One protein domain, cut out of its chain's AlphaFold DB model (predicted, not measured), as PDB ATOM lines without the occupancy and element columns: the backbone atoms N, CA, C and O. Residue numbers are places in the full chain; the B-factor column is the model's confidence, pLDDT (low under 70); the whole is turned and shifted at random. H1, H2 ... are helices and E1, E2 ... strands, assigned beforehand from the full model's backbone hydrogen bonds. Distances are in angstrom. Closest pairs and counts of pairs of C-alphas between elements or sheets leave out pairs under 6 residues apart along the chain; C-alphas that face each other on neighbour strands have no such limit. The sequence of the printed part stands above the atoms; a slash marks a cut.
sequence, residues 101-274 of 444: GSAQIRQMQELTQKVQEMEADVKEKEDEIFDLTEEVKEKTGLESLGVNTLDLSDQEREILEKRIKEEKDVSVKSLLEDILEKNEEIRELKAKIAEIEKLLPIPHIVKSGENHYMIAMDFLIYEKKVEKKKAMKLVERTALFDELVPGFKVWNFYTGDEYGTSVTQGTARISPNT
ATOM      1  N   GLY A 101     125.092 185.121  98.820       74.06
ATOM      2  CA  GLY A 101     124.997 183.774  98.247       74.06
ATOM      3  C   GLY A 101     125.331 183.770  96.754       74.06
ATOM      4  O   GLY A 101     125.959 182.827  96.267       74.06
ATOM      5  N   SER A 102     125.042 184.882  96.073       80.44
ATOM      6  CA  SER A 102     125.348 185.087  94.660       80.44
ATOM      7  C   SER A 102     126.844 185.124  94.371       80.44
ATOM      8  O   SER A 102     127.292 184.572  93.366       80.44
ATOM      9  N   ALA A 103     127.648 185.710  95.263       86.38
ATOM     10  CA  ALA A 103     129.094 185.789  95.096       86.38
ATOM     11  C   ALA A 103     129.737 184.402  95.207       86.38
ATOM     12  O   ALA A 103     130.611 184.063  94.411       86.38
ATOM     13  N   GLN A 104     129.269 183.571  96.144       84.31
ATOM     14  CA  GLN A 104     129.783 182.212  96.297       84.31
ATOM     15  C   GLN A 104     129.393 181.326  95.107       84.31
ATOM     16  O   GLN A 104     130.225 180.578  94.599       84.31
ATOM     17  N   ILE A 105     128.144 181.426  94.633       86.75
ATOM     18  CA  ILE A 105     127.682 180.673  93.458       86.75
ATOM     19  C   ILE A 105     128.486 181.061  92.218       86.75
ATOM     20  O   ILE A 105     128.929 180.171  91.499       86.75
ATOM     21  N   ARG A 106     128.752 182.355  92.007       88.38
ATOM     22  CA  ARG A 106     129.595 182.822  90.897       88.38
ATOM     23  C   ARG A 106     131.008 182.257  90.957       88.38
ATOM     24  O   ARG A 106     131.487 181.752  89.954       88.38
ATOM     25  N   GLN A 107     131.647 182.263  92.127       88.81
ATOM     26  CA  GLN A 107     132.981 181.671  92.287       88.81
ATOM     27  C   GLN A 107     132.987 180.176  91.953       88.81
ATOM     28  O   GLN A 107     133.882 179.693  91.267       88.81
ATOM     29  N   MET A 108     131.977 179.431  92.407       88.56
ATOM     30  CA  MET A 108     131.867 178.010  92.077       88.56
ATOM     31  C   MET A 108     131.608 177.791  90.581       88.56
ATOM     32  O   MET A 108     132.184 176.880  89.991       88.56
ATOM     33  N   GLN A 109     130.817 178.660  89.946       88.56
ATOM     34  CA  GLN A 109     130.611 178.648  88.497       88.56
ATOM     35  C   GLN A 109     131.911 178.927  87.732       88.56
ATOM     36  O   GLN A 109     132.230 178.178  86.812       88.56
ATOM     37  N   GLU A 110     132.702 179.918  88.146       90.75
ATOM     38  CA  GLU A 110     134.018 180.221  87.565       90.75
ATOM     39  C   GLU A 110     134.984 179.036  87.693       90.75
ATOM     40  O   GLU A 110     135.663 178.680  86.730       90.75
ATOM     41  N   LEU A 111     135.012 178.368  88.851       91.12
ATOM     42  CA  LEU A 111     135.814 177.157  89.039       91.12
ATOM     43  C   LEU A 111     135.359 176.029  88.107       91.12
ATOM     44  O   LEU A 111     136.200 175.399  87.468       91.12
ATOM     45  N   THR A 112     134.048 175.795  87.970       90.50
ATOM     46  CA  THR A 112     133.545 174.794  87.015       90.50
ATOM     47  C   THR A 112     133.830 175.163  85.566       90.50
ATOM     48  O   THR A 112     134.154 174.279  84.783       90.50
ATOM     49  N   GLN A 113     133.768 176.446  85.202       91.00
ATOM     50  CA  GLN A 113     134.127 176.905  83.863       91.00
ATOM     51  C   GLN A 113     135.609 176.643  83.588       91.00
ATOM     52  O   GLN A 113     135.955 176.113  82.538       91.00
ATOM     53  N   LYS A 114     136.482 176.918  84.559       91.62
ATOM     54  CA  LYS A 114     137.908 176.610  84.440       91.62
ATOM     55  C   LYS A 114     138.162 175.108  84.291       91.62
ATOM     56  O   LYS A 114     139.041 174.717  83.534       91.62
ATOM     57  N   VAL A 115     137.387 174.262  84.977       91.19
ATOM     58  CA  VAL A 115     137.424 172.805  84.757       91.19
ATOM     59  C   VAL A 115     137.021 172.464  83.323       91.19
ATOM     60  O   VAL A 115     137.747 171.720  82.681       91.19
ATOM     61  N   GLN A 116     135.935 173.037  82.793       89.44
ATOM     62  CA  GLN A 116     135.525 172.803  81.399       89.44
ATOM     63  C   GLN A 116     136.593 173.234  80.386       89.44
ATOM     64  O   GLN A 116     136.791 172.546  79.391       89.44
ATOM     65  N   GLU A 117     137.247 174.377  80.611       90.56
ATOM     66  CA  GLU A 117     138.320 174.881  79.747       90.56
ATOM     67  C   GLU A 117     139.514 173.920  79.758       90.56
ATOM     68  O   GLU A 117     139.946 173.474  78.703       90.56
ATOM     69  N   MET A 118     139.969 173.490  80.938       91.81
ATOM     70  CA  MET A 118     141.061 172.514  81.033       91.81
ATOM     71  C   MET A 118     140.672 171.130  80.488       91.81
ATOM     72  O   MET A 118     141.515 170.457  79.908       91.81
ATOM     73  N   GLU A 119     139.423 170.678  80.662       89.81
ATOM     74  CA  GLU A 119     138.918 169.438  80.046       89.81
ATOM     75  C   GLU A 119     138.940 169.536  78.511       89.81
ATOM     76  O   GLU A 119     139.239 168.551  77.833       89.81
ATOM     77  N   ALA A 120     138.650 170.717  77.953       88.94
ATOM     78  CA  ALA A 120     138.751 170.960  76.520       88.94
ATOM     79  C   ALA A 120     140.211 170.937  76.042       88.94
ATOM     80  O   ALA A 120     140.486 170.277  75.044       88.94
ATOM     81  N   ASP A 121     141.132 171.566  76.781       91.00
ATOM     82  CA  ASP A 121     142.571 171.542  76.479       91.00
ATOM     83  C   ASP A 121     143.141 170.115  76.548       91.00
ATOM     84  O   ASP A 121     143.954 169.723  75.713       91.00
ATOM     85  N   VAL A 122     142.706 169.308  77.529       90.06
ATOM     86  CA  VAL A 122     143.072 167.883  77.616       90.06
ATOM     87  C   VAL A 122     142.625 167.152  76.360       90.06
ATOM     88  O   VAL A 122     143.419 166.430  75.767       90.06
ATOM     89  N   LYS A 123     141.379 167.362  75.933       88.25
ATOM     90  CA  LYS A 123     140.842 166.706  74.744       88.25
ATOM     91  C   LYS A 123     141.570 167.122  73.463       88.25
ATOM     92  O   LYS A 123     141.849 166.269  72.635       88.25
ATOM     93  N   GLU A 124     141.886 168.406  73.309       90.44
ATOM     94  CA  GLU A 124     142.670 168.898  72.170       90.44
ATOM     95  C   GLU A 124     144.036 168.204  72.107       90.44
ATOM     96  O   GLU A 124     144.435 167.721  71.055       90.44
ATOM     97  N   LYS A 125     144.711 168.056  73.251       90.94
ATOM     98  CA  LYS A 125     145.990 167.335  73.327       90.94
ATOM     99  C   LYS A 125     145.854 165.835  73.088       90.94
ATOM    100  O   LYS A 125     146.757 165.240  72.508       90.94
ATOM    101  N   GLU A 126     144.763 165.214  73.531       89.25
ATOM    102  CA  GLU A 126     144.464 163.812  73.216       89.25
ATOM    103  C   GLU A 126     144.308 163.623  71.700       89.25
ATOM    104  O   GLU A 126     144.927 162.716  71.147       89.25
ATOM    105  N   ASP A 127     143.562 164.509  71.030       89.00
ATOM    106  CA  ASP A 127     143.392 164.510  69.571       89.00
ATOM    107  C   ASP A 127     144.751 164.706  68.853       89.00
ATOM    108  O   ASP A 127     145.088 163.940  67.954       89.00
ATOM    109  N   GLU A 128     145.602 165.631  69.316       91.00
ATOM    110  CA  GLU A 128     146.963 165.808  68.777       91.00
ATOM    111  C   GLU A 128     147.852 164.563  68.966       91.00
ATOM    112  O   GLU A 128     148.642 164.220  68.088       91.00
ATOM    113  N   ILE A 129     147.753 163.869  70.107       89.50
ATOM    114  CA  ILE A 129     148.481 162.610  70.334       89.50
ATOM    115  C   ILE A 129     148.005 161.527  69.365       89.50
ATOM    116  O   ILE A 129     148.832 160.733  68.905       89.50
ATOM    117  N   PHE A 130     146.707 161.466  69.055       89.06
ATOM    118  CA  PHE A 130     146.191 160.540  68.047       89.06
ATOM    119  C   PHE A 130     146.810 160.814  66.675       89.06
ATOM    120  O   PHE A 130     147.341 159.875  66.080       89.06
ATOM    121  N   ASP A 131     146.826 162.072  66.231       90.81
ATOM    122  CA  ASP A 131     147.412 162.471  64.945       90.81
ATOM    123  C   ASP A 131     148.910 162.120  64.879       90.81
ATOM    124  O   ASP A 131     149.378 161.503  63.920       90.81
ATOM    125  N   LEU A 132     149.667 162.419  65.941       90.00
ATOM    126  CA  LEU A 132     151.087 162.059  66.033       90.00
ATOM    127  C   LEU A 132     151.299 160.539  66.041       90.00
ATOM    128  O   LEU A 132     152.244 160.032  65.439       90.00
ATOM    129  N   THR A 133     150.426 159.790  66.718       87.62
ATOM    130  CA  THR A 133     150.490 158.322  66.752       87.62
ATOM    131  C   THR A 133     150.231 157.734  65.364       87.62
ATOM    132  O   THR A 133     150.890 156.764  64.976       87.62
ATOM    133  N   GLU A 134     149.303 158.317  64.606       88.06
ATOM    134  CA  GLU A 134     149.029 157.943  63.219       88.06
ATOM    135  C   GLU A 134     150.226 158.254  62.312       88.06
ATOM    136  O   GLU A 134     150.682 157.368  61.592       88.06
ATOM    137  N   GLU A 135     150.836 159.436  62.440       88.94
ATOM    138  CA  GLU A 135     152.031 159.807  61.670       88.94
ATOM    139  C   GLU A 135     153.223 158.875  61.965       88.94
ATOM    140  O   GLU A 135     153.950 158.453  61.058       88.94
ATOM    141  N   VAL A 136     153.411 158.481  63.230       87.56
ATOM    142  CA  VAL A 136     154.427 157.484  63.598       87.56
ATOM    143  C   VAL A 136     154.112 156.126  62.971       87.56
ATOM    144  O   VAL A 136     155.023 155.463  62.465       87.56
ATOM    145  N   LYS A 137     152.845 155.697  62.967       87.56
ATOM    146  CA  LYS A 137     152.416 154.442  62.335       87.56
ATOM    147  C   LYS A 137     152.671 154.452  60.829       87.56
ATOM    148  O   LYS A 137     153.173 153.458  60.306       87.56
ATOM    149  N   GLU A 138     152.387 155.554  60.143       88.31
ATOM    150  CA  GLU A 138     152.652 155.700  58.708       88.31
ATOM    151  C   GLU A 138     154.147 155.629  58.383       88.31
ATOM    152  O   GLU A 138     154.547 154.934  57.447       88.31
ATOM    153  N   LYS A 139     154.990 156.295  59.181       85.88
ATOM    154  CA  LYS A 139     156.443 156.350  58.948       85.88
ATOM    155  C   LYS A 139     157.170 155.058  59.300       85.88
ATOM    156  O   LYS A 139     158.150 154.703  58.650       85.88
ATOM    157  N   THR A 140     156.711 154.355  60.331       81.50
ATOM    158  CA  THR A 140     157.400 153.164  60.850       81.50
ATOM    159  C   THR A 140     156.769 151.842  60.411       81.50
ATOM    160  O   THR A 140     157.385 150.789  60.570       81.50
ATOM    161  N   GLY A 141     155.540 151.870  59.884       78.50
ATOM    162  CA  GLY A 141     154.759 150.677  59.548       78.50
ATOM    163  C   GLY A 141     154.288 149.872  60.766       78.50
ATOM    164  O   GLY A 141     153.777 148.763  60.610       78.50
ATOM    165  N   LEU A 142     154.469 150.389  61.986       78.25
ATOM    166  CA  LEU A 142     154.060 149.724  63.220       78.25
ATOM    167  C   LEU A 142     152.582 149.976  63.503       78.25
ATOM    168  O   LEU A 142     152.168 151.105  63.741       78.25
ATOM    169  N   GLU A 143     151.788 148.906  63.561       69.75
ATOM    170  CA  GLU A 143     150.351 149.007  63.845       69.75
ATOM    171  C   GLU A 143     150.035 149.558  65.243       69.75
ATOM    172  O   GLU A 143     148.944 150.086  65.455       69.75
ATOM    173  N   SER A 144     150.976 149.446  66.187       73.00
ATOM    174  CA  SER A 144     150.866 150.041  67.517       73.00
ATOM    175  C   SER A 144     152.237 150.305  68.141       73.00
ATOM    176  O   SER A 144     153.223 149.617  67.858       73.00
ATOM    177  N   LEU A 145     152.282 151.271  69.057       73.25
ATOM    178  CA  LEU A 145     153.469 151.573  69.860       73.25
ATOM    179  C   LEU A 145     153.642 150.636  71.068       73.25
ATOM    180  O   LEU A 145     154.667 150.710  71.743       73.25
ATOM    181  N   GLY A 146     152.683 149.733  71.316       68.00
ATOM    182  CA  GLY A 146     152.691 148.809  72.457       68.00
ATOM    183  C   GLY A 146     152.436 149.475  73.816       68.00
ATOM    184  O   GLY A 146     152.619 148.830  74.842       68.00
ATOM    185  N   VAL A 147     152.027 150.746  73.815       78.06
ATOM    186  CA  VAL A 147     151.717 151.566  74.994       78.06
ATOM    187  C   VAL A 147     150.420 152.337  74.756       78.06
ATOM    188  O   VAL A 147     150.097 152.657  73.608       78.06
ATOM    189  N   ASN A 148     149.677 152.646  75.820       80.00
ATOM    190  CA  ASN A 148     148.510 153.521  75.724       80.00
ATOM    191  C   ASN A 148     148.937 154.998  75.646       80.00
ATOM    192  O   ASN A 148     149.153 155.640  76.669       80.00
ATOM    193  N   THR A 149     149.043 155.554  74.437       78.50
ATOM    194  CA  THR A 149     149.567 156.914  74.205       78.50
ATOM    195  C   THR A 149     148.753 158.034  74.869       78.50
ATOM    196  O   THR A 149     149.299 159.097  75.159       78.50
ATOM    197  N   LEU A 150     147.478 157.792  75.186       79.38
ATOM    198  CA  LEU A 150     146.578 158.783  75.794       79.38
ATOM    199  C   LEU A 150     146.717 158.885  77.317       79.38
ATOM    200  O   LEU A 150     146.442 159.929  77.906       79.38
ATOM    201  N   ASP A 151     147.116 157.795  77.970       80.69
ATOM    202  CA  ASP A 151     147.198 157.700  79.428       80.69
ATOM    203  C   ASP A 151     148.367 156.785  79.807       80.69
ATOM    204  O   ASP A 151     148.178 155.684  80.324       80.69
ATOM    205  N   LEU A 152     149.584 157.228  79.467       84.62
ATOM    206  CA  LEU A 152     150.810 156.496  79.756       84.62
ATOM    207  C   LEU A 152     150.981 156.350  81.270       84.62
ATOM    208  O   LEU A 152     151.133 157.333  82.001       84.62
ATOM    209  N   SER A 153     151.021 155.107  81.739       86.44
ATOM    210  CA  SER A 153     151.532 154.813  83.074       86.44
ATOM    211  C   SER A 153     153.023 155.160  83.174       86.44
ATOM    212  O   SER A 153     153.734 155.212  82.168       86.44
ATOM    213  N   ASP A 154     153.536 155.331  84.396       86.81
ATOM    214  CA  ASP A 154     154.965 155.610  84.610       86.81
ATOM    215  C   ASP A 154     155.865 154.528  83.970       86.81
ATOM    216  O   ASP A 154     156.928 154.830  83.433       86.81
ATOM    217  N   GLN A 155     155.405 153.269  83.944       85.12
ATOM    218  CA  GLN A 155     156.106 152.154  83.298       85.12
ATOM    219  C   GLN A 155     156.077 152.243  81.765       85.12
ATOM    220  O   GLN A 155     157.091 151.998  81.113       85.12
ATOM    221  N   GLU A 156     154.936 152.602  81.172       86.44
ATOM    222  CA  GLU A 156     154.805 152.786  79.719       86.44
ATOM    223  C   GLU A 156     155.592 154.000  79.221       86.44
ATOM    224  O   GLU A 156     156.175 153.954  78.137       86.44
ATOM    225  N   ARG A 157     155.689 155.056  80.037       87.38
ATOM    226  CA  ARG A 157     156.551 156.209  79.765       87.38
ATOM    227  C   ARG A 157     158.017 155.796  79.693       87.38
ATOM    228  O   ARG A 157     158.687 156.140  78.727       87.38
ATOM    229  N   GLU A 158     158.512 155.005  80.646       87.62
ATOM    230  CA  GLU A 158     159.891 154.498  80.589       87.62
ATOM    231  C   GLU A 158     160.155 153.648  79.336       87.62
ATOM    232  O   GLU A 158     161.258 153.681  78.781       87.62
ATOM    233  N   ILE A 159     159.163 152.873  78.885       87.31
ATOM    234  CA  ILE A 159     159.250 152.097  77.640       87.31
ATOM    235  C   ILE A 159     159.358 153.039  76.437       87.31
ATOM    236  O   ILE A 159     160.227 152.839  75.584       87.31
ATOM    237  N   LEU A 160     158.533 154.087  76.388       86.94
ATOM    238  CA  LEU A 160     158.566 155.089  75.326       86.94
ATOM    239  C   LEU A 160     159.893 155.868  75.322       86.94
ATOM    240  O   LEU A 160     160.503 156.026  74.270       86.94
ATOM    241  N   GLU A 161     160.411 156.259  76.488       89.44
ATOM    242  CA  GLU A 161     161.711 156.931  76.628       89.44
ATOM    243  C   GLU A 161     162.888 156.054  76.185       89.44
ATOM    244  O   GLU A 161     163.839 156.546  75.572       89.44
ATOM    245  N   LYS A 162     162.855 154.750  76.488       88.81
ATOM    246  CA  LYS A 162     163.856 153.796  75.982       88.81
ATOM    247  C   LYS A 162     163.779 153.694  74.464       88.81
ATOM    248  O   LYS A 162     164.810 153.785  73.802       88.81
ATOM    249  N   ARG A 163     162.568 153.607  73.915       85.81
ATOM    250  CA  ARG A 163     162.339 153.558  72.470       85.81
ATOM    251  C   ARG A 163     162.834 154.818  71.760       85.81
ATOM    252  O   ARG A 163     163.524 154.700  70.759       85.81
ATOM    253  N   ILE A 164     162.592 156.003  72.321       89.56
ATOM    254  CA  ILE A 164     163.117 157.290  71.824       89.56
ATOM    255  C   ILE A 164     164.657 157.297  71.775       89.56
ATOM    256  O   ILE A 164     165.251 157.879  70.868       89.56
ATOM    257  N   LYS A 165     165.328 156.661  72.745       90.50
ATOM    258  CA  LYS A 165     166.802 156.569  72.786       90.50
ATOM    259  C   LYS A 165     167.367 155.581  71.766       90.50
ATOM    260  O   LYS A 165     168.487 155.779  71.302       90.50
ATOM    261  N   GLU A 166     166.623 154.524  71.464       90.69
ATOM    262  CA  GLU A 166     167.002 153.484  70.503       90.69
ATOM    263  C   GLU A 166     166.626 153.847  69.055       90.69
ATOM    264  O   GLU A 166     167.210 153.296  68.118       90.69
ATOM    265  N   GLU A 167     165.692 154.788  68.873       89.56
ATOM    266  CA  GLU A 167     165.217 155.250  67.569       89.56
ATOM    267  C   GLU A 167     166.311 156.000  66.794       89.56
ATOM    268  O   GLU A 167     166.983 156.899  67.313       89.56
ATOM    269  N   LYS A 168     166.495 155.612  65.527       87.50
ATOM    270  CA  LYS A 168     167.546 156.149  64.647       87.50
ATOM    271  C   LYS A 168     167.017 157.203  63.687       87.50
ATOM    272  O   LYS A 168     167.791 158.059  63.259       87.50
ATOM    273  N   ASP A 169     165.735 157.134  63.335       90.00
ATOM    274  CA  ASP A 169     165.105 158.142  62.492       90.00
ATOM    275  C   ASP A 169     164.796 159.394  63.322       90.00
ATOM    276  O   ASP A 169     163.993 159.368  64.256       90.00
ATOM    277  N   VAL A 170     165.441 160.509  62.972       88.94
ATOM    278  CA  VAL A 170     165.268 161.802  63.648       88.94
ATOM    279  C   VAL A 170     163.815 162.282  63.574       88.94
ATOM    280  O   VAL A 170     163.331 162.889  64.528       88.94
ATOM    281  N   SER A 171     163.099 161.988  62.482       89.31
ATOM    282  CA  SER A 171     161.701 162.387  62.328       89.31
ATOM    283  C   SER A 171     160.786 161.597  63.256       89.31
ATOM    284  O   SER A 171     159.972 162.201  63.946       89.31
ATOM    285  N   VAL A 172     160.933 160.272  63.308       88.44
ATOM    286  CA  VAL A 172     160.134 159.414  64.202       88.44
ATOM    287  C   VAL A 172     160.449 159.731  65.658       88.44
ATOM    288  O   VAL A 172     159.545 159.834  66.483       88.44
ATOM    289  N   LYS A 173     161.728 159.952  65.969       91.06
ATOM    290  CA  LYS A 173     162.169 160.334  67.306       91.06
ATOM    291  C   LYS A 173     161.507 161.629  67.782       91.06
ATOM    292  O   LYS A 173     161.011 161.651  68.902       91.06
ATOM    293  N   SER A 174     161.451 162.658  66.932       91.44
ATOM    294  CA  SER A 174     160.768 163.921  67.252       91.44
ATOM    295  C   SER A 174     159.284 163.703  67.555       91.44
ATOM    296  O   SER A 174     158.797 164.203  68.557       91.44
ATOM    297  N   LEU A 175     158.579 162.904  66.745       90.69
ATOM    298  CA  LEU A 175     157.155 162.620  66.968       90.69
ATOM    299  C   LEU A 175     156.911 161.874  68.289       90.69
ATOM    300  O   LEU A 175     155.949 162.153  68.998       90.69
ATOM    301  N   LEU A 176     157.786 160.926  68.642       89.88
ATOM    302  CA  LEU A 176     157.704 160.210  69.917       89.88
ATOM    303  C   LEU A 176     157.997 161.127  71.118       89.88
ATOM    304  O   LEU A 176     157.362 160.976  72.162       89.88
ATOM    305  N   GLU A 177     158.938 162.069  70.978       92.00
ATOM    306  CA  GLU A 177     159.204 163.111  71.981       92.00
ATOM    307  C   GLU A 177     157.982 164.026  72.162       92.00
ATOM    308  O   GLU A 177     157.569 164.253  73.300       92.00
ATOM    309  N   ASP A 178     157.340 164.446  71.067       92.62
ATOM    310  CA  ASP A 178     156.128 165.274  71.094       92.62
ATOM    311  C   ASP A 178     154.945 164.546  71.765       92.62
ATOM    312  O   ASP A 178     154.218 165.141  72.563       92.62
ATOM    313  N   ILE A 179     154.761 163.242  71.501       90.81
ATOM    314  CA  ILE A 179     153.744 162.414  72.179       90.81
ATOM    315  C   ILE A 179     153.994 162.386  73.693       90.81
ATOM    316  O   ILE A 179     153.055 162.524  74.481       90.81
ATOM    317  N   LEU A 180     155.251 162.208  74.110       91.44
ATOM    318  CA  LEU A 180     155.616 162.150  75.524       91.44
ATOM    319  C   LEU A 180     155.412 163.503  76.220       91.44
ATOM    320  O   LEU A 180     154.875 163.537  77.329       91.44
ATOM    321  N   GLU A 181     155.793 164.604  75.569       93.50
ATOM    322  CA  GLU A 181     155.578 165.964  76.074       93.50
ATOM    323  C   GLU A 181     154.080 166.255  76.251       93.50
ATOM    324  O   GLU A 181     153.649 166.634  77.341       93.50
ATOM    325  N   LYS A 182     153.256 165.989  75.230       92.75
ATOM    326  CA  LYS A 182     151.800 166.196  75.310       92.75
ATOM    327  C   LYS A 182     151.142 165.321  76.376       92.75
ATOM    328  O   LYS A 182     150.228 165.779  77.063       92.75
ATOM    329  N   ASN A 183     151.608 164.083  76.562       92.62
ATOM    330  CA  ASN A 183     151.099 163.215  77.622       92.62
ATOM    331  C   ASN A 183     151.399 163.788  79.023       92.62
ATOM    332  O   ASN A 183     150.535 163.778  79.905       92.62
ATOM    333  N   GLU A 184     152.592 164.354  79.220       91.44
ATOM    334  CA  GLU A 184     152.954 165.044  80.460       91.44
ATOM    335  C   GLU A 184     152.076 166.278  80.709       91.44
ATOM    336  O   GLU A 184     151.563 166.451  81.819       91.44
ATOM    337  N   GLU A 185     151.814 167.079  79.676       92.44
ATOM    338  CA  GLU A 185     150.895 168.217  79.763       92.44
ATOM    339  C   GLU A 185     149.468 167.784  80.136       92.44
ATOM    340  O   GLU A 185     148.850 168.395  81.014       92.44
ATOM    341  N   ILE A 186     148.948 166.706  79.536       91.94
ATOM    342  CA  ILE A 186     147.645 166.123  79.898       91.94
ATOM    343  C   ILE A 186     147.631 165.725  81.375       91.94
ATOM    344  O   ILE A 186     146.666 166.019  82.086       91.94
ATOM    345  N   ARG A 187     148.696 165.086  81.871       90.62
ATOM    346  CA  ARG A 187     148.805 164.681  83.279       90.62
ATOM    347  C   ARG A 187     148.791 165.887  84.215       90.62
ATOM    348  O   ARG A 187     148.090 165.863  85.228       90.62
ATOM    349  N   GLU A 188     149.515 166.952  83.876       92.31
ATOM    350  CA  GLU A 188     149.481 168.200  84.643       92.31
ATOM    351  C   GLU A 188     148.091 168.843  84.654       92.31
ATOM    352  O   GLU A 188     147.637 169.315  85.700       92.31
ATOM    353  N   LEU A 189     147.408 168.876  83.506       92.62
ATOM    354  CA  LEU A 189     146.051 169.412  83.402       92.62
ATOM    355  C   LEU A 189     145.064 168.576  84.223       92.62
ATOM    356  O   LEU A 189     144.315 169.138  85.020       92.62
ATOM    357  N   LYS A 190     145.116 167.241  84.123       90.81
ATOM    358  CA  LYS A 190     144.306 166.319  84.936       90.81
ATOM    359  C   LYS A 190     144.559 166.515  86.437       90.81
ATOM    360  O   LYS A 190     143.608 166.530  87.218       90.81
ATOM    361  N   ALA A 191     145.811 166.729  86.849       92.38
ATOM    362  CA  ALA A 191     146.146 167.026  88.242       92.38
ATOM    363  C   ALA A 191     145.538 168.362  88.712       92.38
ATOM    364  O   ALA A 191     144.911 168.410  89.771       92.38
ATOM    365  N   LYS A 192     145.641 169.423  87.901       91.38
ATOM    366  CA  LYS A 192     145.035 170.741  88.185       91.38
ATOM    367  C   LYS A 192     143.505 170.674  88.234       91.38
ATOM    368  O   LYS A 192     142.895 171.285  89.112       91.38
ATOM    369  N   ILE A 193     142.882 169.905  87.336       91.62
ATOM    370  CA  ILE A 193     141.442 169.615  87.371       91.62
ATOM    371  C   ILE A 193     141.091 168.954  88.706       91.62
ATOM    372  O   ILE A 193     140.224 169.457  89.413       91.62
ATOM    373  N   ALA A 194     141.807 167.900  89.107       91.44
ATOM    374  CA  ALA A 194     141.555 167.204  90.368       91.44
ATOM    375  C   ALA A 194     141.742 168.103  91.608       91.44
ATOM    376  O   ALA A 194     141.041 167.935  92.605       91.44
ATOM    377  N   GLU A 195     142.669 169.062  91.576       91.69
ATOM    378  CA  GLU A 195     142.825 170.065  92.638       91.69
ATOM    379  C   GLU A 195     141.627 171.015  92.730       91.69
ATOM    380  O   GLU A 195     141.147 171.279  93.832       91.69
ATOM    381  N   ILE A 196     141.114 171.491  91.593       90.44
ATOM    382  CA  ILE A 196     139.931 172.361  91.558       90.44
ATOM    383  C   ILE A 196     138.668 171.585  91.945       90.44
ATOM    384  O   ILE A 196     137.855 172.095  92.713       90.44
ATOM    385  N   GLU A 197     138.521 170.336  91.498       89.69
ATOM    386  CA  GLU A 197     137.383 169.484  91.858       89.69
ATOM    387  C   GLU A 197     137.294 169.234  93.371       89.69
ATOM    388  O   GLU A 197     136.190 169.161  93.906       89.69
ATOM    389  N   LYS A 198     138.421 169.195  94.099       91.44
ATOM    390  CA  LYS A 198     138.423 169.099  95.575       91.44
ATOM    391  C   LYS A 198     137.813 170.322  96.269       91.44
ATOM    392  O   LYS A 198     137.415 170.214  97.427       91.44
ATOM    393  N   LEU A 199     137.778 171.477  95.602       89.50
ATOM    394  CA  LEU A 199     137.172 172.711  96.118       89.50
ATOM    395  C   LEU A 199     135.674 172.809  95.794       89.50
ATOM    396  O   LEU A 199     134.982 173.665  96.348       89.50
ATOM    397  N   LEU A 200     135.179 171.953  94.899       89.88
ATOM    398  CA  LEU A 200     133.793 171.925  94.450       89.88
ATOM    399  C   LEU A 200     132.959 170.914  95.265       89.88
ATOM    400  O   LEU A 200     133.500 169.969  95.843       89.88
ATOM    401  N   PRO A 201     131.626 171.097  95.353       89.69
ATOM    402  CA  PRO A 201     130.738 170.094  95.937       89.69
ATOM    403  C   PRO A 201     130.764 168.802  95.117       89.69
ATOM    404  O   PRO A 201     131.061 168.825  93.930       89.69
ATOM    405  N   ILE A 202     130.396 167.678  95.734       91.00
ATOM    406  CA  ILE A 202     130.348 166.385  95.039       91.00
ATOM    407  C   ILE A 202     129.378 166.492  93.847       91.00
ATOM    408  O   ILE A 202     128.210 166.831  94.058       91.00
ATOM    409  N   PRO A 203     129.833 166.222  92.610       93.81
ATOM    410  CA  PRO A 203     128.979 166.311  91.441       93.81
ATOM    411  C   PRO A 203     128.031 165.116  91.363       93.81
ATOM    412  O   PRO A 203     128.384 163.992  91.732       93.81
ATOM    413  N   HIS A 204     126.854 165.336  90.785       94.38
ATOM    414  CA  HIS A 204     125.978 164.251  90.359       94.38
ATOM    415  C   HIS A 204     126.409 163.756  88.978       94.38
ATOM    416  O   HIS A 204     126.515 164.543  88.037       94.38
ATOM    417  N   ILE A 205     126.649 162.451  88.844       95.50
ATOM    418  CA  ILE A 205     126.985 161.838  87.555       95.50
ATOM    419  C   ILE A 205     125.690 161.442  86.856       95.50
ATOM    420  O   ILE A 205     124.947 160.594  87.351       95.50
ATOM    421  N   VAL A 206     125.455 162.036  85.688       96.00
ATOM    422  CA  VAL A 206     124.244 161.820  84.894       96.00
ATOM    423  C   VAL A 206     124.136 160.362  84.465       96.00
ATOM    424  O   VAL A 206     125.059 159.802  83.863       96.00
ATOM    425  N   LYS A 207     122.968 159.769  84.711       95.56
ATOM    426  CA  LYS A 207     122.569 158.451  84.208       95.56
ATOM    427  C   LYS A 207     121.633 158.578  83.007       95.56
ATOM    428  O   LYS A 207     121.078 159.634  82.717       95.56
ATOM    429  N   SER A 208     121.451 157.473  82.290       92.75
ATOM    430  CA  SER A 208     120.524 157.428  81.155       92.75
ATOM    431  C   SER A 208     119.093 157.760  81.594       92.75
ATOM    432  O   SER A 208     118.591 157.179  82.552       92.75
ATOM    433  N   GLY A 209     118.455 158.698  80.888       91.44
ATOM    434  CA  GLY A 209     117.085 159.145  81.152       91.44
ATOM    435  C   GLY A 209     116.945 160.243  82.211       91.44
ATOM    436  O   GLY A 209     115.845 160.765  82.381       91.44
ATOM    437  N   GLU A 210     118.023 160.629  82.897       94.25
ATOM    438  CA  GLU A 210     117.995 161.773  83.810       94.25
ATOM    439  C   GLU A 210     118.039 163.090  83.029       94.25
ATOM    440  O   GLU A 210     118.801 163.247  82.074       94.25
ATOM    441  N   ASN A 211     117.229 164.060  83.454       94.12
ATOM    442  CA  ASN A 211     117.272 165.421  82.932       94.12
ATOM    443  C   ASN A 211     117.800 166.387  84.002       94.12
ATOM    444  O   ASN A 211     117.785 166.097  85.201       94.12
ATOM    445  N   HIS A 212     118.264 167.559  83.565       95.06
ATOM    446  CA  HIS A 212     118.890 168.522  84.469       95.06
ATOM    447  C   HIS A 212     117.908 169.024  85.538       95.06
ATOM    448  O   HIS A 212     118.271 169.195  86.699       95.06
ATOM    449  N   TYR A 213     116.637 169.191  85.175       95.81
ATOM    450  CA  TYR A 213     115.595 169.625  86.099       95.81
ATOM    451  C   TYR A 213     115.389 168.641  87.264       95.81
ATOM    452  O   TYR A 213     115.297 169.061  88.415       95.81
ATOM    453  N   MET A 214     115.346 167.337  86.985       95.19
ATOM    454  CA  MET A 214     115.186 166.277  87.984       95.19
ATOM    455  C   MET A 214     116.366 166.262  88.948       95.19
ATOM    456  O   MET A 214     116.157 166.304  90.155       95.19
ATOM    457  N   ILE A 215     117.590 166.318  88.417       96.06
ATOM    458  CA  ILE A 215     118.819 166.358  89.220       96.06
ATOM    459  C   ILE A 215     118.816 167.581  90.153       96.06
ATOM    460  O   ILE A 215     119.094 167.465  91.347       96.06
ATOM    461  N   ALA A 216     118.447 168.750  89.625       96.12
ATOM    462  CA  ALA A 216     118.351 169.992  90.386       96.12
ATOM    463  C   ALA A 216     117.305 169.914  91.512       96.12
ATOM    464  O   ALA A 216     117.554 170.317  92.653       96.12
ATOM    465  N   MET A 217     116.121 169.384  91.199       96.00
ATOM    466  CA  MET A 217     115.029 169.227  92.158       96.00
ATOM    467  C   MET A 217     115.370 168.223  93.257       96.00
ATOM    468  O   MET A 217     115.108 168.500  94.430       96.00
ATOM    469  N   ASP A 218     115.977 167.094  92.898       95.81
ATOM    470  CA  ASP A 218     116.364 166.052  93.845       95.81
ATOM    471  C   ASP A 218     117.431 166.563  94.818       95.81
ATOM    472  O   ASP A 218     117.292 166.393  96.032       95.81
ATOM    473  N   PHE A 219     118.427 167.298  94.317       95.81
ATOM    474  CA  PHE A 219     119.430 167.964  95.147       95.81
ATOM    475  C   PHE A 219     118.791 168.937  96.154       95.81
ATOM    476  O   PHE A 219     119.052 168.880  97.361       95.81
ATOM    477  N   LEU A 220     117.902 169.821  95.691       95.56
ATOM    478  CA  LEU A 220     117.279 170.822  96.559       95.56
ATOM    479  C   LEU A 220     116.346 170.195  97.606       95.56
ATOM    480  O   LEU A 220     116.362 170.606  98.769       95.56
ATOM    481  N   ILE A 221     115.543 169.202  97.224       95.69
ATOM    482  CA  ILE A 221     114.540 168.592  98.106       95.69
ATOM    483  C   ILE A 221     115.180 167.585  99.062       95.69
ATOM    484  O   ILE A 221     114.921 167.627 100.268       95.69
ATOM    485  N   TYR A 222     115.995 166.661  98.554       94.25
ATOM    486  CA  TYR A 222     116.478 165.541  99.355       94.25
ATOM    487  C   TYR A 222     117.762 165.864 100.104       94.25
ATOM    488  O   TYR A 222     117.859 165.496 101.278       94.25
ATOM    489  N   GLU A 223     118.701 166.582  99.488       93.12
ATOM    490  CA  GLU A 223     119.975 166.914 100.133       93.12
ATOM    491  C   GLU A 223     119.889 168.210 100.934       93.12
ATOM    492  O   GLU A 223     120.299 168.254 102.093       93.12
ATOM    493  N   LYS A 224     119.315 169.269 100.348       92.69
ATOM    494  CA  LYS A 224     119.222 170.591 100.996       92.69
ATOM    495  C   LYS A 224     117.938 170.816 101.793       92.69
ATOM    496  O   LYS A 224     117.827 171.838 102.466       92.69
ATOM    497  N   LYS A 225     116.998 169.860 101.768       94.94
ATOM    498  CA  LYS A 225     115.721 169.898 102.511       94.94
ATOM    499  C   LYS A 225     114.892 171.163 102.246       94.94
ATOM    500  O   LYS A 225     114.175 171.641 103.124       94.94
ATOM    501  N   VAL A 226     114.977 171.706 101.034       94.44
ATOM    502  CA  VAL A 226     114.192 172.862 100.593       94.44
ATOM    503  C   VAL A 226     112.760 172.420 100.282       94.44
ATOM    504  O   VAL A 226     112.532 171.366  99.688       94.44
ATOM    505  N   GLU A 227     111.767 173.229 100.660       95.88
ATOM    506  CA  GLU A 227     110.364 172.948 100.338       95.88
ATOM    507  C   GLU A 227     110.158 172.866  98.816       95.88
ATOM    508  O   GLU A 227     110.589 173.755  98.079       95.88
ATOM    509  N   LYS A 228     109.427 171.848  98.340       94.62
ATOM    510  CA  LYS A 228     109.193 171.583  96.907       94.62
ATOM    511  C   LYS A 228     108.763 172.818  96.107       94.62
ATOM    512  O   LYS A 228     109.267 173.043  95.010       94.62
ATOM    513  N   LYS A 229     107.857 173.638  96.653       95.38
ATOM    514  CA  LYS A 229     107.391 174.873  95.994       95.38
ATOM    515  C   LYS A 229     108.505 175.906  95.836       95.38
ATOM    516  O   LYS A 229     108.566 176.591  94.818       95.38
ATOM    517  N   LYS A 230     109.369 176.035  96.844       94.50
ATOM    518  CA  LYS A 230     110.525 176.930  96.800       94.50
ATOM    519  C   LYS A 230     111.567 176.383  95.828       94.50
ATOM    520  O   LYS A 230     112.005 177.133  94.968       94.50
ATOM    521  N   ALA A 231     111.879 175.089  95.895       94.50
ATOM    522  CA  ALA A 231     112.811 174.423  94.983       94.50
ATOM    523  C   ALA A 231     112.423 174.627  93.510       94.50
ATOM    524  O   ALA A 231     113.247 175.082  92.730       94.50
ATOM    525  N   MET A 232     111.151 174.427  93.159       94.75
ATOM    526  CA  MET A 232     110.655 174.653  91.796       94.75
ATOM    527  C   MET A 232     110.942 176.077  91.298       94.75
ATOM    528  O   MET A 232     111.536 176.246  90.238       94.75
ATOM    529  N   LYS A 233     110.632 177.101  92.108       95.12
ATOM    530  CA  LYS A 233     110.935 178.505  91.768       95.12
ATOM    531  C   LYS A 233     112.432 178.776  91.617       95.12
ATOM    532  O   LYS A 233     112.821 179.624  90.822       95.12
ATOM    533  N   LEU A 234     113.264 178.112  92.424       94.19
ATOM    534  CA  LEU A 234     114.719 178.244  92.362       94.19
ATOM    535  C   LEU A 234     115.285 177.620  91.084       94.19
ATOM    536  O   LEU A 234     116.207 178.186  90.517       94.19
ATOM    537  N   VAL A 235     114.737 176.491  90.642       94.50
ATOM    538  CA  VAL A 235     115.183 175.784  89.437       94.50
ATOM    539  C   VAL A 235     114.724 176.506  88.169       94.50
ATOM    540  O   VAL A 235     115.518 176.674  87.253       94.50
ATOM    541  N   GLU A 236     113.485 177.006  88.130       92.69
ATOM    542  CA  GLU A 236     112.923 177.710  86.961       92.69
ATOM    543  C   GLU A 236     113.639 179.021  86.619       92.69
ATOM    544  O   GLU A 236     113.680 179.422  85.458       92.69
ATOM    545  N   ARG A 237     114.200 179.709  87.618       92.75
ATOM    546  CA  ARG A 237     114.964 180.949  87.401       92.75
ATOM    547  C   ARG A 237     116.424 180.707  87.011       92.75
ATOM    548  O   ARG A 237     117.134 181.669  86.729       92.75
ATOM    549  N   THR A 238     116.886 179.460  87.061       92.31
ATOM    550  CA  THR A 238     118.274 179.098  86.778       92.31
ATOM    551  C   THR A 238     118.375 178.569  85.352       92.31
ATOM    552  O   THR A 238     117.523 177.812  84.896       92.31
ATOM    553  N   ALA A 239     119.425 178.971  84.634       90.38
ATOM    554  CA  ALA A 239     119.699 178.453  83.300       90.38
ATOM    555  C   ALA A 239     120.074 176.968  83.401       90.38
ATOM    556  O   ALA A 239     121.171 176.621  83.842       90.38
ATOM    557  N   LEU A 240     119.135 176.099  83.038       93.00
ATOM    558  CA  LEU A 240     119.378 174.669  82.932       93.00
ATOM    559  C   LEU A 240     119.949 174.326  81.559       93.00
ATOM    560  O   LEU A 240     119.901 175.099  80.608       93.00
ATOM    561  N   PHE A 241     120.502 173.128  81.494       90.75
ATOM    562  CA  PHE A 241     121.081 172.553  80.294       90.75
ATOM    563  C   PHE A 241     120.049 171.615  79.668       90.75
ATOM    564  O   PHE A 241     119.552 170.731  80.369       90.75
ATOM    565  N   ASP A 242     119.730 171.820  78.391       86.56
ATOM    566  CA  ASP A 242     118.595 171.160  77.732       86.56
ATOM    567  C   ASP A 242     118.811 169.651  77.547       86.56
ATOM    568  O   ASP A 242     117.933 168.845  77.853       86.56
ATOM    569  N   GLU A 243     120.000 169.256  77.086       89.38
ATOM    570  CA  GLU A 243     120.332 167.862  76.777       89.38
ATOM    571  C   GLU A 243     121.493 167.370  77.645       89.38
ATOM    572  O   GLU A 243     122.623 167.834  77.513       89.38
ATOM    573  N   LEU A 244     121.248 166.394  78.520       92.56
ATOM    574  CA  LEU A 244     122.312 165.743  79.283       92.56
ATOM    575  C   LEU A 244     122.638 164.368  78.699       92.56
ATOM    576  O   LEU A 244     121.750 163.607  78.316       92.56
ATOM    577  N   VAL A 245     123.929 164.043  78.661       94.00
ATOM    578  CA  VAL A 245     124.437 162.745  78.205       94.00
ATOM    579  C   VAL A 245     124.971 161.972  79.414       94.00
ATOM    580  O   VAL A 245     125.583 162.583  80.296       94.00
ATOM    581  N   PRO A 246     124.781 160.639  79.477       95.62
ATOM    582  CA  PRO A 246     125.345 159.827  80.546       95.62
ATOM    583  C   PRO A 246     126.854 160.041  80.704       95.62
ATOM    584  O   PRO A 246     127.597 160.014  79.721       95.62
ATOM    585  N   GLY A 247     127.296 160.239  81.945       93.69
ATOM    586  CA  GLY A 247     128.692 160.527  82.284       93.69
ATOM    587  C   GLY A 247     129.025 162.009  82.484       93.69
ATOM    588  O   GLY A 247     130.084 162.298  83.039       93.69
ATOM    589  N   PHE A 248     128.135 162.939  82.112       96.25
ATOM    590  CA  PHE A 248     128.268 164.346  82.515       96.25
ATOM    591  C   PHE A 248     128.273 164.490  84.035       96.25
ATOM    592  O   PHE A 248     127.578 163.758  84.742       96.25
ATOM    593  N   LYS A 249     129.037 165.465  84.531       95.62
ATOM    594  CA  LYS A 249     129.049 165.861  85.942       95.62
ATOM    595  C   LYS A 249     128.212 167.125  86.100       95.62
ATOM    596  O   LYS A 249     128.545 168.161  85.528       95.62
ATOM    597  N   VAL A 250     127.135 167.044  86.872       96.31
ATOM    598  CA  VAL A 250     126.292 168.192  87.224       96.31
ATOM    599  C   VAL A 250     126.674 168.673  88.617       96.31
ATOM    600  O   VAL A 250     126.572 167.937  89.600       96.31
ATOM    601  N   TRP A 251     127.122 169.917  88.693       95.38
ATOM    602  CA  TRP A 251     127.565 170.581  89.909       95.38
ATOM    603  C   TRP A 251     126.442 171.470  90.416       95.38
ATOM    604  O   TRP A 251     126.147 172.492  89.803       95.38
ATOM    605  N   ASN A 252     125.823 171.090  91.531       94.69
ATOM    606  CA  ASN A 252     124.721 171.845  92.114       94.69
ATOM    607  C   ASN A 252     125.202 172.702  93.291       94.69
ATOM    608  O   ASN A 252     125.877 172.226  94.207       94.69
ATOM    609  N   PHE A 253     124.794 173.967  93.301       93.50
ATOM    610  CA  PHE A 253     125.180 174.955  94.300       93.50
ATOM    611  C   PHE A 253     123.942 175.511  94.993       93.50
ATOM    612  O   PHE A 253     123.012 175.961  94.327       93.50
ATOM    613  N   TYR A 254     123.926 175.517  96.327       92.94
ATOM    614  CA  TYR A 254     122.848 176.142  97.095       92.94
ATOM    615  C   TYR A 254     123.394 176.852  98.336       92.94
ATOM    616  O   TYR A 254     123.825 176.192  99.285       92.94
ATOM    617  N   THR A 255     123.336 178.185  98.325       90.38
ATOM    618  CA  THR A 255     123.753 179.061  99.432       90.38
ATOM    619  C   THR A 255     122.797 180.244  99.527       90.38
ATOM    620  O   THR A 255     122.480 180.861  98.517       90.38
ATOM    621  N   GLY A 256     122.373 180.614 100.741       82.00
ATOM    622  CA  GLY A 256     121.715 181.907 100.977       82.00
ATOM    623  C   GLY A 256     120.425 182.118 100.177       82.00
ATOM    624  O   GLY A 256     120.161 183.234  99.752       82.00
ATOM    625  N   ASP A 257     119.646 181.050  99.965       87.19
ATOM    626  CA  ASP A 257     118.444 181.024  99.115       87.19
ATOM    627  C   ASP A 257     118.674 181.221  97.613       87.19
ATOM    628  O   ASP A 257     117.726 181.418  96.844       87.19
ATOM    629  N   GLU A 258     119.913 181.074  97.167       90.88
ATOM    630  CA  GLU A 258     120.271 181.035  95.763       90.88
ATOM    631  C   GLU A 258     120.663 179.641  95.301       90.88
ATOM    632  O   GLU A 258     121.216 178.855  96.065       90.88
ATOM    633  N   TYR A 259     120.317 179.332  94.050       94.00
ATOM    634  CA  TYR A 259     120.584 178.047  93.421       94.00
ATOM    635  C   TYR A 259     121.295 178.279  92.094       94.00
ATOM    636  O   TYR A 259     120.812 179.040  91.253       94.00
ATOM    637  N   GLY A 260     122.427 177.611  91.917       93.94
ATOM    638  CA  GLY A 260     123.190 177.603  90.680       93.94
ATOM    639  C   GLY A 260     123.521 176.176  90.279       93.94
ATOM    640  O   GLY A 260     123.587 175.285  91.123       93.94
ATOM    641  N   THR A 261     123.748 175.975  88.989       95.00
ATOM    642  CA  THR A 261     124.212 174.699  88.458       95.00
ATOM    643  C   THR A 261     125.199 174.921  87.320       95.00
ATOM    644  O   THR A 261     125.113 175.931  86.617       95.00
ATOM    645  N   SER A 262     126.124 173.980  87.163       94.38
ATOM    646  CA  SER A 262     127.077 173.899  86.059       94.38
ATOM    647  C   SER A 262     127.218 172.446  85.609       94.38
ATOM    648  O   SER A 262     127.080 171.531  86.414       94.38
ATOM    649  N   VAL A 263     127.535 172.209  84.335       94.75
ATOM    650  CA  VAL A 263     127.674 170.852  83.772       94.75
ATOM    651  C   VAL A 263     129.053 170.697  83.148       94.75
ATOM    652  O   VAL A 263     129.331 171.390  82.181       94.75
ATOM    653  N   THR A 264     129.912 169.810  83.643       93.44
ATOM    654  CA  THR A 264     131.216 169.493  83.018       93.44
ATOM    655  C   THR A 264     131.167 168.134  82.308       93.44
ATOM    656  O   THR A 264     130.210 167.367  82.482       93.44
ATOM    657  N   GLN A 265     132.158 167.835  81.460       91.75
ATOM    658  CA  GLN A 265     132.140 166.642  80.607       91.75
ATOM    659  C   GLN A 265     132.190 165.347  81.423       91.75
ATOM    660  O   GLN A 265     131.511 164.378  81.075       91.75
ATOM    661  N   GLY A 266     132.961 165.321  82.514       89.75
ATOM    662  CA  GLY A 266     133.102 164.124  83.333       89.75
ATOM    663  C   GLY A 266     133.631 162.937  82.528       89.75
ATOM    664  O   GLY A 266     134.683 163.023  81.909       89.75
ATOM    665  N   THR A 267     132.900 161.821  82.527       88.94
ATOM    666  CA  THR A 267     133.278 160.598  81.795       88.94
ATOM    667  C   THR A 267     132.583 160.469  80.435       88.94
ATOM    668  O   THR A 267     132.657 159.416  79.799       88.94
ATOM    669  N   ALA A 268     131.841 161.488  79.995       90.38
ATOM    670  CA  ALA A 268     131.162 161.450  78.706       90.38
ATOM    671  C   ALA A 268     132.152 161.612  77.539       90.38
ATOM    672  O   ALA A 268     133.162 162.304  77.635       90.38
ATOM    673  N   ARG A 269     131.822 161.010  76.388       87.25
ATOM    674  CA  ARG A 269     132.645 161.076  75.159       87.25
ATOM    675  C   ARG A 269     132.587 162.430  74.438       87.25
ATOM    676  O   ARG A 269     133.447 162.762  73.624       87.25
ATOM    677  N   ILE A 270     131.521 163.185  74.668       87.12
ATOM    678  CA  ILE A 270     131.262 164.489  74.053       87.12
ATOM    679  C   ILE A 270     131.306 165.546  75.145       87.12
ATOM    680  O   ILE A 270     130.924 165.229  76.255       87.12
ATOM    681  N   SER A 271     131.732 166.778  74.865       89.62
ATOM    682  CA  SER A 271     131.643 167.858  75.852       89.62
ATOM    683  C   SER A 271     130.278 168.565  75.774       89.62
ATOM    684  O   SER A 271     129.654 168.587  74.702       89.62
ATOM    685  N   PRO A 272     129.807 169.199  76.864       88.81
ATOM    686  CA  PRO A 272     128.580 170.000  76.853       88.81
ATOM    687  C   PRO A 272     128.581 171.074  75.749       88.81
ATOM    688  O   PRO A 272     127.610 171.228  75.007       88.81
ATOM    689  N   ASN A 273     129.709 171.757  75.542       87.94
ATOM    690  CA  ASN A 273     129.841 172.787  74.506       87.94
ATOM    691  C   ASN A 273     129.682 172.229  73.086       87.94
ATOM    692  O   ASN A 273     129.036 172.855  72.241       87.94
ATOM    693  N   THR A 274     130.229 171.043  72.802       87.88
ATOM    694  CA  THR A 274     130.022 170.384  71.505       87.88
ATOM    695  C   THR A 274     128.549 170.040  71.292       87.88
ATOM    696  O   THR A 274     128.051 170.188  70.174       87.88
TER     697      THR A 274
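Overview. This is residues 101 to 274 of the 444 residues of an uncharacterized protein of Candidatus Aminicenantes bacterium (UniProt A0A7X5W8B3). A long helical arm runs out from a small head: H1 spans most of the length, H3 runs back beside it, and H2 folds onto H3 at the far end. In the head, the two-stranded hairpin E1 and E2 sits between residues 101 to 119 of H1 on one side and the helical hairpin H4 and H5 on the other. The printed part has 174 residues, with five named helices and then two named strands along the chain, in the order H1 H2 H3 H4 H5 E1 E2; the sheet, E1 - E2, is antiparallel and the class is mostly helix. The whole is loose, with a radius of gyration of the C-alphas of 21.1 A, and a rod in outline, spanning 70 by 29 by 22 A.

Arrangement. H1, residues 101 to 140, touches H3, residues 170 to 197, at a shallow tilt of 18 degrees, opposite ways; their closest C-alphas are those of Val 122 and Ile 186, 5.4 A apart. H2, residues 154 to 166, forms a helical hairpin with H3, at 19 degrees, a shallow tilt; H3 touches it with residues 173 to 180 alone, and the closest C-alphas are those of Ile 164 and Lys 173, 5.5 A apart. H4, residues 212 to 223, and H5, residues 228 to 236, form another helical hairpin, at a tilt of 37 degrees, only just steep; their closest C-alphas, Leu 220 and Ala 231, are 6.0 A apart. Helix packing is only just mostly aligned, with 2 of these 3 touching pairs at a shallow tilt. E1, residues 249 to 255, and E2, residues 258 to 264, form an antiparallel hairpin, with N 251 and O 262 at 2.8 A and N 260 and O 253 at 3.0 A, within hydrogen-bond range. The closest C-alphas of H1 and E2 are those of Gln 116 and Thr 264, 5.7 A apart; those of H4 and E1, Ala 216 and Asn 252, are 6.9 A apart. The closest C-alphas of H5 and E2, Leu 234 and Tyr 259, are 6.0 A apart. Residues 204 to 205 pair antiparallel with residues 249 to 250 of E1. H1 and H4 are apart, and so are H3 and E1. In H1, H2, H3, H4 and H5 every O i to N i+4 pair is within hydrogen-bond range.

Along the chain. H1 begins at C-alpha 101, (124.997, 183.774, 98.247), and runs 58.2 A to C-alpha 140, (157.400, 153.164, 60.850). H2 measures 18.7 A, H3 40.4 A, H4 15.8 A and H5 12.3 A. E1 measures 19.6 A and E2 20.4 A, ending at C-alpha 264, (131.216, 169.493, 83.018).

Size, cuts and confidence. The two C-alphas farthest apart, those of Lys 168 and Lys 229, are 70.4 A apart. The printed part has no cut. The links H1 to H2, H3 to H4 and H5 to E1 are long, with 13, 14 and 12 residues. The mean pLDDT of the printed part is 90.0; residues 143 and 146 are under 70.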